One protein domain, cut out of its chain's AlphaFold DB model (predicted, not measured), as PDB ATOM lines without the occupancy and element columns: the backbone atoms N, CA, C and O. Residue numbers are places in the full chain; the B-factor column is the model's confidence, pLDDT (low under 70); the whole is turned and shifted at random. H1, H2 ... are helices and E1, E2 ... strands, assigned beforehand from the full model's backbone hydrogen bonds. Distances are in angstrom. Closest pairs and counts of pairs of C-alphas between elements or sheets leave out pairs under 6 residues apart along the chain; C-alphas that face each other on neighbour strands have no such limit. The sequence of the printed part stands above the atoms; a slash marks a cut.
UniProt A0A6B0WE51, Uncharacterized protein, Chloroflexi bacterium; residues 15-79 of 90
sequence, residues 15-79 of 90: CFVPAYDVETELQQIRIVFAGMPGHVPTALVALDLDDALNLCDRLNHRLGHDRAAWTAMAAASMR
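AT A GLANCE: This is residues 15 to 79 of the 90 residues of an uncharacterized protein of Chloroflexi bacterium (UniProt A0A6B0WE51). A strongly twisted three-stranded sheet stands between two helices as three layers, H1 along one face and H2 across the other, the helices meeting at a corner. The 65 printed residues include E1, E2, E3, H1 and H2 in that order; E1 E2 E3 form a meander, each strand the antiparallel neighbour of the one before. The class is mixed, the whole compact: radius of gyration of the C-alphas 11.2 A, spans 28 by 24 by 15 A.

HOW THE PARTS SIT: Start at E1, residues 15 to 21, a hairpin with E2, residues 26 to 33; N 17 and O 30 are 2.9 A apart, within hydrogen-bond range. E2 and E3, residues 39 to 44, make another, with N 29 and O 43 at 3.1 A. H1, residues 49 to 62, is on the sheet, its closest C-alphas to E1 being Cys 56 and Phe 16, 5.5 A. H2, residues 67 to 79, is on the opposite face; C-alphas Trp 70 and Cys 15 come closest to each other, 5.8 A. H1, with residues 57 to 61 alone, and H2, with 67 to 70 alone, touch only at the corner, about perpendicular at 76 degrees; closest are C-alphas 57 and 67, 6.3 A. In both, every O i to N i+4 pair is within range.

IN THESE COORDINATES: Find C-alpha 15 at (179.634, 119.173, 160.092); E1 runs 18.2 A, E2 22.0 A, E3 13.8 A, H1 20.1 A and H2 18.3 A, to C-alpha 79 at (192.012, 110.784, 163.612).

THE WHOLE: C-alphas 23 and 64 are farthest apart, 32.6 A. The printed part has no cut; its four links are tight. Look for pLDDT under 70 at 37 to 38, 41, 43 to 47 and 78 to 79.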
ATOM      1  N   CYS A  15     179.955 119.508 161.468       92.19
ATOM      2  CA  CYS A  15     179.634 119.173 160.092       92.19
ATOM      3  C   CYS A  15     178.837 117.870 159.978       92.19
ATOM      4  O   CYS A  15     178.813 117.033 160.884       92.19
ATOM      5  N   PHE A  16     178.167 117.712 158.839       92.00
ATOM      6  CA  PHE A  16     177.456 116.495 158.461       92.00
ATOM      7  C   PHE A  16     178.337 115.629 157.570       92.00
ATOM      8  O   PHE A  16     178.913 116.126 156.601       92.00
ATOM      9  N   VAL A  17     178.409 114.333 157.864       90.62
ATOM     10  CA  VAL A  17     179.230 113.388 157.100       90.62
ATOM     11  C   VAL A  17     178.428 112.139 156.747       90.62
ATOM     12  O   VAL A  17     177.670 111.647 157.593       90.62
ATOM     13  N   PRO A  18     178.585 111.598 155.528       90.38
ATOM     14  CA  PRO A  18     178.050 110.288 155.215       90.38
ATOM     15  C   PRO A  18     178.860 109.227 155.964       90.38
ATOM     16  O   PRO A  18     180.086 109.309 156.060       90.38
ATOM     17  N   ALA A  19     178.175 108.220 156.485       86.31
ATOM     18  CA  ALA A  19     178.791 107.072 157.124       86.31
ATOM     19  C   ALA A  19     178.041 105.804 156.740       86.31
ATOM     20  O   ALA A  19     176.815 105.774 156.760       86.31
ATOM     21  N   TYR A  20     178.785 104.750 156.423       84.81
ATOM     22  CA  TYR A  20     178.200 103.447 156.153       84.81
ATOM     23  C   TYR A  20     178.142 102.632 157.440       84.81
ATOM     24  O   TYR A  20     179.157 102.451 158.118       84.81
ATOM     25  N   ASP A  21     176.952 102.153 157.778       80.94
ATOM     26  CA  ASP A  21     176.742 101.262 158.907       80.94
ATOM     27  C   ASP A  21     176.771  99.815 158.420       80.94
ATOM     28  O   ASP A  21     175.926  99.378 157.642       80.94
ATOM     29  N   VAL A  22     177.790  99.083 158.865       80.62
ATOM     30  CA  VAL A  22     178.036  97.700 158.437       80.62
ATOM     31  C   VAL A  22     177.073  96.695 159.066       80.62
ATOM     32  O   VAL A  22     176.927  95.603 158.530       80.62
ATOM     33  N   GLU A  23     176.433  97.033 160.189       82.81
ATOM     34  CA  GLU A  23     175.489  96.141 160.873       82.81
ATOM     35  C   GLU A  23     174.109  96.188 160.215       82.81
ATOM     36  O   GLU A  23     173.423  95.172 160.116       82.81
ATOM     37  N   THR A  24     173.709  97.373 159.762       78.81
ATOM     38  CA  THR A  24     172.411  97.614 159.120       78.81
ATOM     39  C   THR A  24     172.482  97.657 157.597       78.81
ATOM     40  O   THR A  24     171.436  97.648 156.956       78.81
ATOM     41  N   GLU A  25     173.688  97.682 157.020       81.62
ATOM     42  CA  GLU A  25     173.951  97.793 155.579       81.62
ATOM     43  C   GLU A  25     173.326  99.048 154.937       81.62
ATOM     44  O   GLU A  25     172.899  99.042 153.781       81.62
ATOM     45  N   LEU A  26     173.260 100.149 155.691       81.56
ATOM     46  CA  LEU A  26     172.628 101.400 155.265       81.56
ATOM     47  C   LEU A  26     173.586 102.587 155.346       81.56
ATOM     48  O   LEU A  26     174.466 102.660 156.207       81.56
ATOM     49  N   GLN A  27     173.364 103.563 154.464       83.50
ATOM     50  CA  GLN A  27     173.975 104.878 154.610       83.50
ATOM     51  C   GLN A  27     173.322 105.643 155.768       83.50
ATOM     52  O   GLN A  27     172.117 105.579 156.027       83.50
ATOM     53  N   GLN A  28     174.147 106.388 156.482       85.75
ATOM     54  CA  GLN A  28     173.759 107.253 157.578       85.75
ATOM     55  C   GLN A  28     174.355 108.634 157.378       85.75
ATOM     56  O   GLN A  28     175.403 108.797 156.755       85.75
ATOM     57  N   ILE A  29     173.711 109.627 157.980       87.38
ATOM     58  CA  ILE A  29     174.307 110.946 158.161       87.38
ATOM     59  C   ILE A  29     174.644 111.104 159.636       87.38
ATOM     60  O   ILE A  29     173.776 110.993 160.513       87.38
ATOM     61  N   ARG A  30     175.923 111.353 159.900       87.69
ATOM     62  CA  ARG A  30     176.457 111.616 161.233       87.69
ATOM     63  C   ARG A  30     176.757 113.096 161.390       87.69
ATOM     64  O   ARG A  30     177.143 113.757 160.428       87.69
ATOM     65  N   ILE A  31     176.594 113.587 162.613       88.19
ATOM     66  CA  ILE A  31     177.085 114.903 163.013       88.19
ATOM     67  C   ILE A  31     178.425 114.701 163.707       88.19
ATOM     68  O   ILE A  31     178.530 113.904 164.645       88.19
ATOM     69  N   VAL A  32     179.429 115.418 163.218       87.88
ATOM     70  CA  VAL A  32     180.779 115.455 163.770       87.88
ATOM     71  C   VAL A  32     181.011 116.830 164.365       87.88
ATOM     72  O   VAL A  32     180.725 117.832 163.716       87.88
ATOM     73  N   PHE A  33     181.545 116.869 165.579       86.31
ATOM     74  CA  PHE A  33     181.911 118.106 166.255       86.31
ATOM     75  C   PHE A  33     183.423 118.315 166.181       86.31
ATOM     76  O   PHE A  33     184.205 117.381 166.394       86.31
ATOM     77  N   ALA A  34     183.849 119.535 165.873       83.19
ATOM     78  CA  ALA A  34     185.262 119.877 165.843       83.19
ATOM     79  C   ALA A  34     185.872 119.752 167.250       83.19
ATOM     80  O   ALA A  34     185.329 120.275 168.224       83.19
ATOM     81  N   GLY A  35     187.010 119.060 167.358       76.62
ATOM     82  CA  GLY A  35     187.758 118.932 168.614       76.62
ATOM     83  C   GLY A  35     187.091 118.066 169.688       76.62
ATOM     84  O   GLY A  35     187.565 118.053 170.822       76.62
ATOM     85  N   MET A  36     186.015 117.345 169.356       74.69
ATOM     86  CA  MET A  36     185.407 116.355 170.241       74.69
ATOM     87  C   MET A  36     185.397 114.976 169.573       74.69
ATOM     88  O   MET A  36     184.854 114.845 168.474       74.69
ATOM     89  N   PRO A  37     185.967 113.947 170.224       69.06
ATOM     90  CA  PRO A  37     185.846 112.577 169.753       69.06
ATOM     91  C   PRO A  37     184.411 112.073 169.956       69.06
ATOM     92  O   PRO A  37     183.767 112.371 170.968       69.06
ATOM     93  N   GLY A  38     183.931 111.280 169.001       68.56
ATOM     94  CA  GLY A  38     182.584 110.719 168.985       68.56
ATOM     95  C   GLY A  38     181.618 111.451 168.049       68.56
ATOM     96  O   GLY A  38     181.626 112.675 167.909       68.56
ATOM     97  N   HIS A  39     180.746 110.674 167.405       74.06
ATOM     98  CA  HIS A  39     179.722 111.151 166.471       74.06
ATOM     99  C   HIS A  39     178.320 110.741 166.913       74.06
ATOM    100  O   HIS A  39     178.120 109.685 167.514       74.06
ATOM    101  N   VAL A  40     177.327 111.549 166.540       73.81
ATOM    102  CA  VAL A  40     175.912 111.231 166.772       73.81
ATOM    103  C   VAL A  40     175.277 110.761 165.459       73.81
ATOM    104  O   VAL A  40     175.161 111.557 164.515       73.81
ATOM    105  N   PRO A  41     174.848 109.487 165.357       69.44
ATOM    106  CA  PRO A  41     174.022 109.031 164.246       69.44
ATOM    107  C   PRO A  41     172.704 109.798 164.285       69.44
ATOM    108  O   PRO A  41     171.961 109.711 165.261       69.44
ATOM    109  N   THR A  42     172.434 110.593 163.252       70.94
ATOM    110  CA  THR A  42     171.284 111.508 163.273       70.94
ATOM    111  C   THR A  42     170.177 111.055 162.328       70.94
ATOM    112  O   THR A  42     169.002 111.290 162.601       70.94
ATOM    113  N   ALA A  43     170.519 110.354 161.243       67.31
ATOM    114  CA  ALA A  43     169.527 109.799 160.331       67.31
ATOM    115  C   ALA A  43     170.010 108.493 159.685       67.31
ATOM    116  O   ALA A  43     171.073 108.463 159.066       67.31
ATOM    117  N   LEU A  44     169.190 107.443 159.801       61.81
ATOM    118  CA  LEU A  44     169.229 106.259 158.943       61.81
ATOM    119  C   LEU A  44     168.486 106.632 157.665       61.81
ATOM    120  O   LEU A  44     167.259 106.761 157.682       61.81
ATOM    121  N   VAL A  45     169.205 106.867 156.574       64.62
ATOM    122  CA  VAL A  45     168.567 107.167 155.294       64.62
ATOM    123  C   VAL A  45     169.076 106.147 154.298       64.62
ATOM    124  O   VAL A  45     170.270 106.089 154.035       64.62
ATOM    125  N   ALA A  46     168.175 105.343 153.737       63.53
ATOM    126  CA  ALA A  46     168.497 104.474 152.610       63.53
ATOM    127  C   ALA A  46     168.762 105.337 151.363       63.53
ATOM    128  O   ALA A  46     167.915 105.463 150.484       63.53
ATOM    129  N   LEU A  47     169.913 106.003 151.346       69.00
ATOM    130  CA  LEU A  47     170.481 106.706 150.207       69.00
ATOM    131  C   LEU A  47     171.607 105.848 149.646       69.00
ATOM    132  O   LEU A  47     172.245 105.088 150.381       69.00
ATOM    133  N   ASP A  48     171.880 105.999 148.358       85.00
ATOM    134  CA  ASP A  48     173.195 105.632 147.856       85.00
ATOM    135  C   ASP A  48     174.257 106.638 148.348       85.00
ATOM    136  O   ASP A  48     173.962 107.658 148.983       85.00
ATOM    137  N   LEU A  49     175.527 106.311 148.115       84.25
ATOM    138  CA  LEU A  49     176.643 107.137 148.571       84.25
ATOM    139  C   LEU A  49     176.640 108.532 147.921       84.25
ATOM    140  O   LEU A  49     176.979 109.510 148.587       84.25
ATOM    141  N   ASP A  50     176.257 108.632 146.648       89.31
ATOM    142  CA  ASP A  50     176.287 109.890 145.899       89.31
ATOM    143  C   ASP A  50     175.211 110.859 146.403       89.31
ATOM    144  O   ASP A  50     175.484 112.044 146.622       89.31
ATOM    145  N   ASP A  51     174.008 110.358 146.677       88.25
ATOM    146  CA  ASP A  51     172.924 111.117 147.291       88.25
ATOM    147  C   ASP A  51     173.279 111.556 148.714       88.25
ATOM    148  O   ASP A  51     173.046 112.713 149.084       88.25
ATOM    149  N   ALA A  52     173.901 110.674 149.506       87.62
ATOM    150  CA  ALA A  52     174.371 111.013 150.847       87.62
ATOM    151  C   ALA A  52     175.438 112.124 150.811       87.62
ATOM    152  O   ALA A  52     175.371 113.083 151.590       87.62
ATOM    153  N   LEU A  53     176.383 112.047 149.869       90.38
ATOM    154  CA  LEU A  53     177.411 113.065 149.641       90.38
ATOM    155  C   LEU A  53     176.815 114.406 149.196       90.38
ATOM    156  O   LEU A  53     177.200 115.456 149.714       90.38
ATOM    157  N   ASN A  54     175.865 114.386 148.259       91.31
ATOM    158  CA  ASN A  54     175.176 115.587 147.786       91.31
ATOM    159  C   ASN A  54     174.350 116.247 148.896       91.31
ATOM    160  O   ASN A  54     174.293 117.476 148.993       91.31
ATOM    161  N   LEU A  55     173.710 115.449 149.752       90.06
ATOM    162  CA  LEU A  55     172.969 115.962 150.898       90.06
ATOM    163  C   LEU A  55     173.908 116.601 151.929       90.06
ATOM    164  O   LEU A  55     173.644 117.725 152.358       90.06
ATOM    165  N   CYS A  56     175.024 115.948 152.267       92.31
ATOM    166  CA  CYS A  56     176.021 116.511 153.182       92.31
ATOM    167  C   CYS A  56     176.600 117.825 152.645       92.31
ATOM    168  O   CYS A  56     176.667 118.800 153.389       92.31
ATOM    169  N   ASP A  57     176.911 117.916 151.349       94.44
ATOM    170  CA  ASP A  57     177.345 119.178 150.734       94.44
ATOM    171  C   ASP A  57     176.320 120.295 150.910       94.44
ATOM    172  O   ASP A  57     176.670 121.411 151.288       94.44
ATOM    173  N   ARG A  58     175.038 120.009 150.668       93.69
ATOM    174  CA  ARG A  58     173.973 121.009 150.807       93.69
ATOM    175  C   ARG A  58     173.795 121.462 152.251       93.69
ATOM    176  O   ARG A  58     173.559 122.649 152.473       93.69
ATOM    177  N   LEU A  59     173.874 120.540 153.210       92.75
ATOM    178  CA  LEU A  59     173.756 120.848 154.635       92.75
ATOM    179  C   LEU A  59     174.963 121.658 155.122       92.75
ATOM    180  O   LEU A  59     174.784 122.721 155.708       92.75
ATOM    181  N   ASN A  60     176.180 121.223 154.802       94.44
ATOM    182  CA  ASN A  60     177.411 121.903 155.209       94.44
ATOM    183  C   ASN A  60     177.574 123.270 154.535       94.44
ATOM    184  O   ASN A  60     177.964 124.229 155.194       94.44
ATOM    185  N   HIS A  61     177.161 123.418 153.273       95.31
ATOM    186  CA  HIS A  61     177.168 124.720 152.607       95.31
ATOM    187  C   HIS A  61     176.264 125.736 153.320       95.31
ATOM    188  O   HIS A  61     176.590 126.919 153.388       95.31
ATOM    189  N   ARG A  62     175.142 125.287 153.908       94.44
ATOM    190  CA  ARG A  62     174.271 126.142 154.734       94.44
ATOM    191  C   ARG A  62     174.915 126.549 156.059       94.44
ATOM    192  O   ARG A  62     174.540 127.590 156.585       94.44
ATOM    193  N   LEU A  63     175.871 125.764 156.555       91.25
ATOM    194  CA  LEU A  63     176.713 126.095 157.708       91.25
ATOM    195  C   LEU A  63     177.926 126.964 157.331       91.25
ATOM    196  O   LEU A  63     178.667 127.381 158.211       91.25
ATOM    197  N   GLY A  64     178.130 127.261 156.043       94.44
ATOM    198  CA  GLY A  64     179.280 128.031 155.556       94.44
ATOM    199  C   GLY A  64     180.513 127.189 155.220       94.44
ATOM    200  O   GLY A  64     181.544 127.752 154.860       94.44
ATOM    201  N   HIS A  65     180.407 125.860 155.275       94.06
ATOM    202  CA  HIS A  65     181.498 124.936 154.970       94.06
ATOM    203  C   HIS A  65     181.409 124.441 153.523       94.06
ATOM    204  O   HIS A  65     180.388 123.896 153.099       94.06
ATOM    205  N   ASP A  66     182.486 124.598 152.754       94.56
ATOM    206  CA  ASP A  66     182.622 123.924 151.460       94.56
ATOM    207  C   ASP A  66     183.067 122.459 151.631       94.56
ATOM    208  O   ASP A  66     183.338 121.991 152.742       94.56
ATOM    209  N   ARG A  67     183.133 121.712 150.520       93.06
ATOM    210  CA  ARG A  67     183.503 120.291 150.558       93.06
ATOM    211  C   ARG A  67     184.882 120.042 151.162       93.06
ATOM    212  O   ARG A  67     185.055 119.065 151.886       93.06
ATOM    213  N   ALA A  68     185.855 120.903 150.896       94.12
ATOM    214  CA  ALA A  68     187.188 120.744 151.464       94.12
ATOM    215  C   ALA A  68     187.180 121.020 152.977       94.12
ATOM    216  O   ALA A  68     187.770 120.259 153.742       94.12
ATOM    217  N   ALA A  69     186.466 122.057 153.413       93.00
ATOM    218  CA  ALA A  69     186.362 122.441 154.813       93.00
ATOM    219  C   ALA A  69     185.695 121.353 155.669       93.00
ATOM    220  O   ALA A  69     186.279 120.908 156.660       93.00
ATOM    221  N   TRP A  70     184.510 120.866 155.276       92.69
ATOM    222  CA  TRP A  70     183.791 119.890 156.103       92.69
ATOM    223  C   TRP A  70     184.477 118.519 156.127       92.69
ATOM    224  O   TRP A  70     184.472 117.854 157.163       92.69
ATOM    225  N   THR A  71     185.118 118.107 155.025       92.00
ATOM    226  CA  THR A  71     185.890 116.850 154.982       92.00
ATOM    227  C   THR A  71     187.168 116.929 155.814       92.00
ATOM    228  O   THR A  71     187.524 115.947 156.466       92.00
ATOM    229  N   ALA A  72     187.840 118.085 155.855       90.81
ATOM    230  CA  ALA A  72     188.996 118.298 156.724       90.81
ATOM    231  C   ALA A  72     188.606 118.238 158.208       90.81
ATOM    232  O   ALA A  72     189.293 117.582 158.991       90.81
ATOM    233  N   MET A  73     187.481 118.856 158.576       88.19
ATOM    234  CA  MET A  73     186.927 118.785 159.931       88.19
ATOM    235  C   MET A  73     186.567 117.347 160.316       88.19
ATOM    236  O   MET A  73     186.995 116.861 161.359       88.19
ATOM    237  N   ALA A  74     185.866 116.636 159.431       87.69
ATOM    238  CA  ALA A  74     185.522 115.231 159.617       87.69
ATOM    239  C   ALA A  74     186.767 114.357 159.846       87.69
ATOM    240  O   ALA A  74     186.811 113.550 160.771       87.69
ATOM    241  N   ALA A  75     187.798 114.537 159.014       85.50
ATOM    242  CA  ALA A  75     189.046 113.792 159.117       85.50
ATOM    243  C   ALA A  75     189.816 114.102 160.408       85.50
ATOM    244  O   ALA A  75     190.453 113.204 160.957       85.50
ATOM    245  N   ALA A  76     189.774 115.347 160.892       82.06
ATOM    246  CA  ALA A  76     190.400 115.725 162.154       82.06
ATOM    247  C   ALA A  76     189.740 115.005 163.337       82.06
ATOM    248  O   ALA A  76     190.446 114.380 164.124       82.06
ATOM    249  N   SER A  77     188.406 114.995 163.405       74.19
ATOM    250  CA  SER A  77     187.683 114.329 164.496       74.19
ATOM    251  C   SER A  77     187.807 112.800 164.465       74.19
ATOM    252  O   SER A  77     187.826 112.180 165.521       74.19
ATOM    253  N   MET A  78     187.950 112.182 163.283       69.69
ATOM    254  CA  MET A  78     188.159 110.729 163.159       69.69
ATOM    255  C   MET A  78     189.593 110.284 163.501       69.69
ATOM    256  O   MET A  78     189.793 109.173 163.983       69.69
ATOM    257  N   ARG A  79     190.613 111.127 163.276       60.25
ATOM    258  CA  ARG A  79     192.012 110.784 163.612       60.25
ATOM    259  C   ARG A  79     192.275 110.714 165.114       60.25
ATOM    260  O   ARG A  79     193.168 109.976 165.521       60.25
TER     261      ARG A  79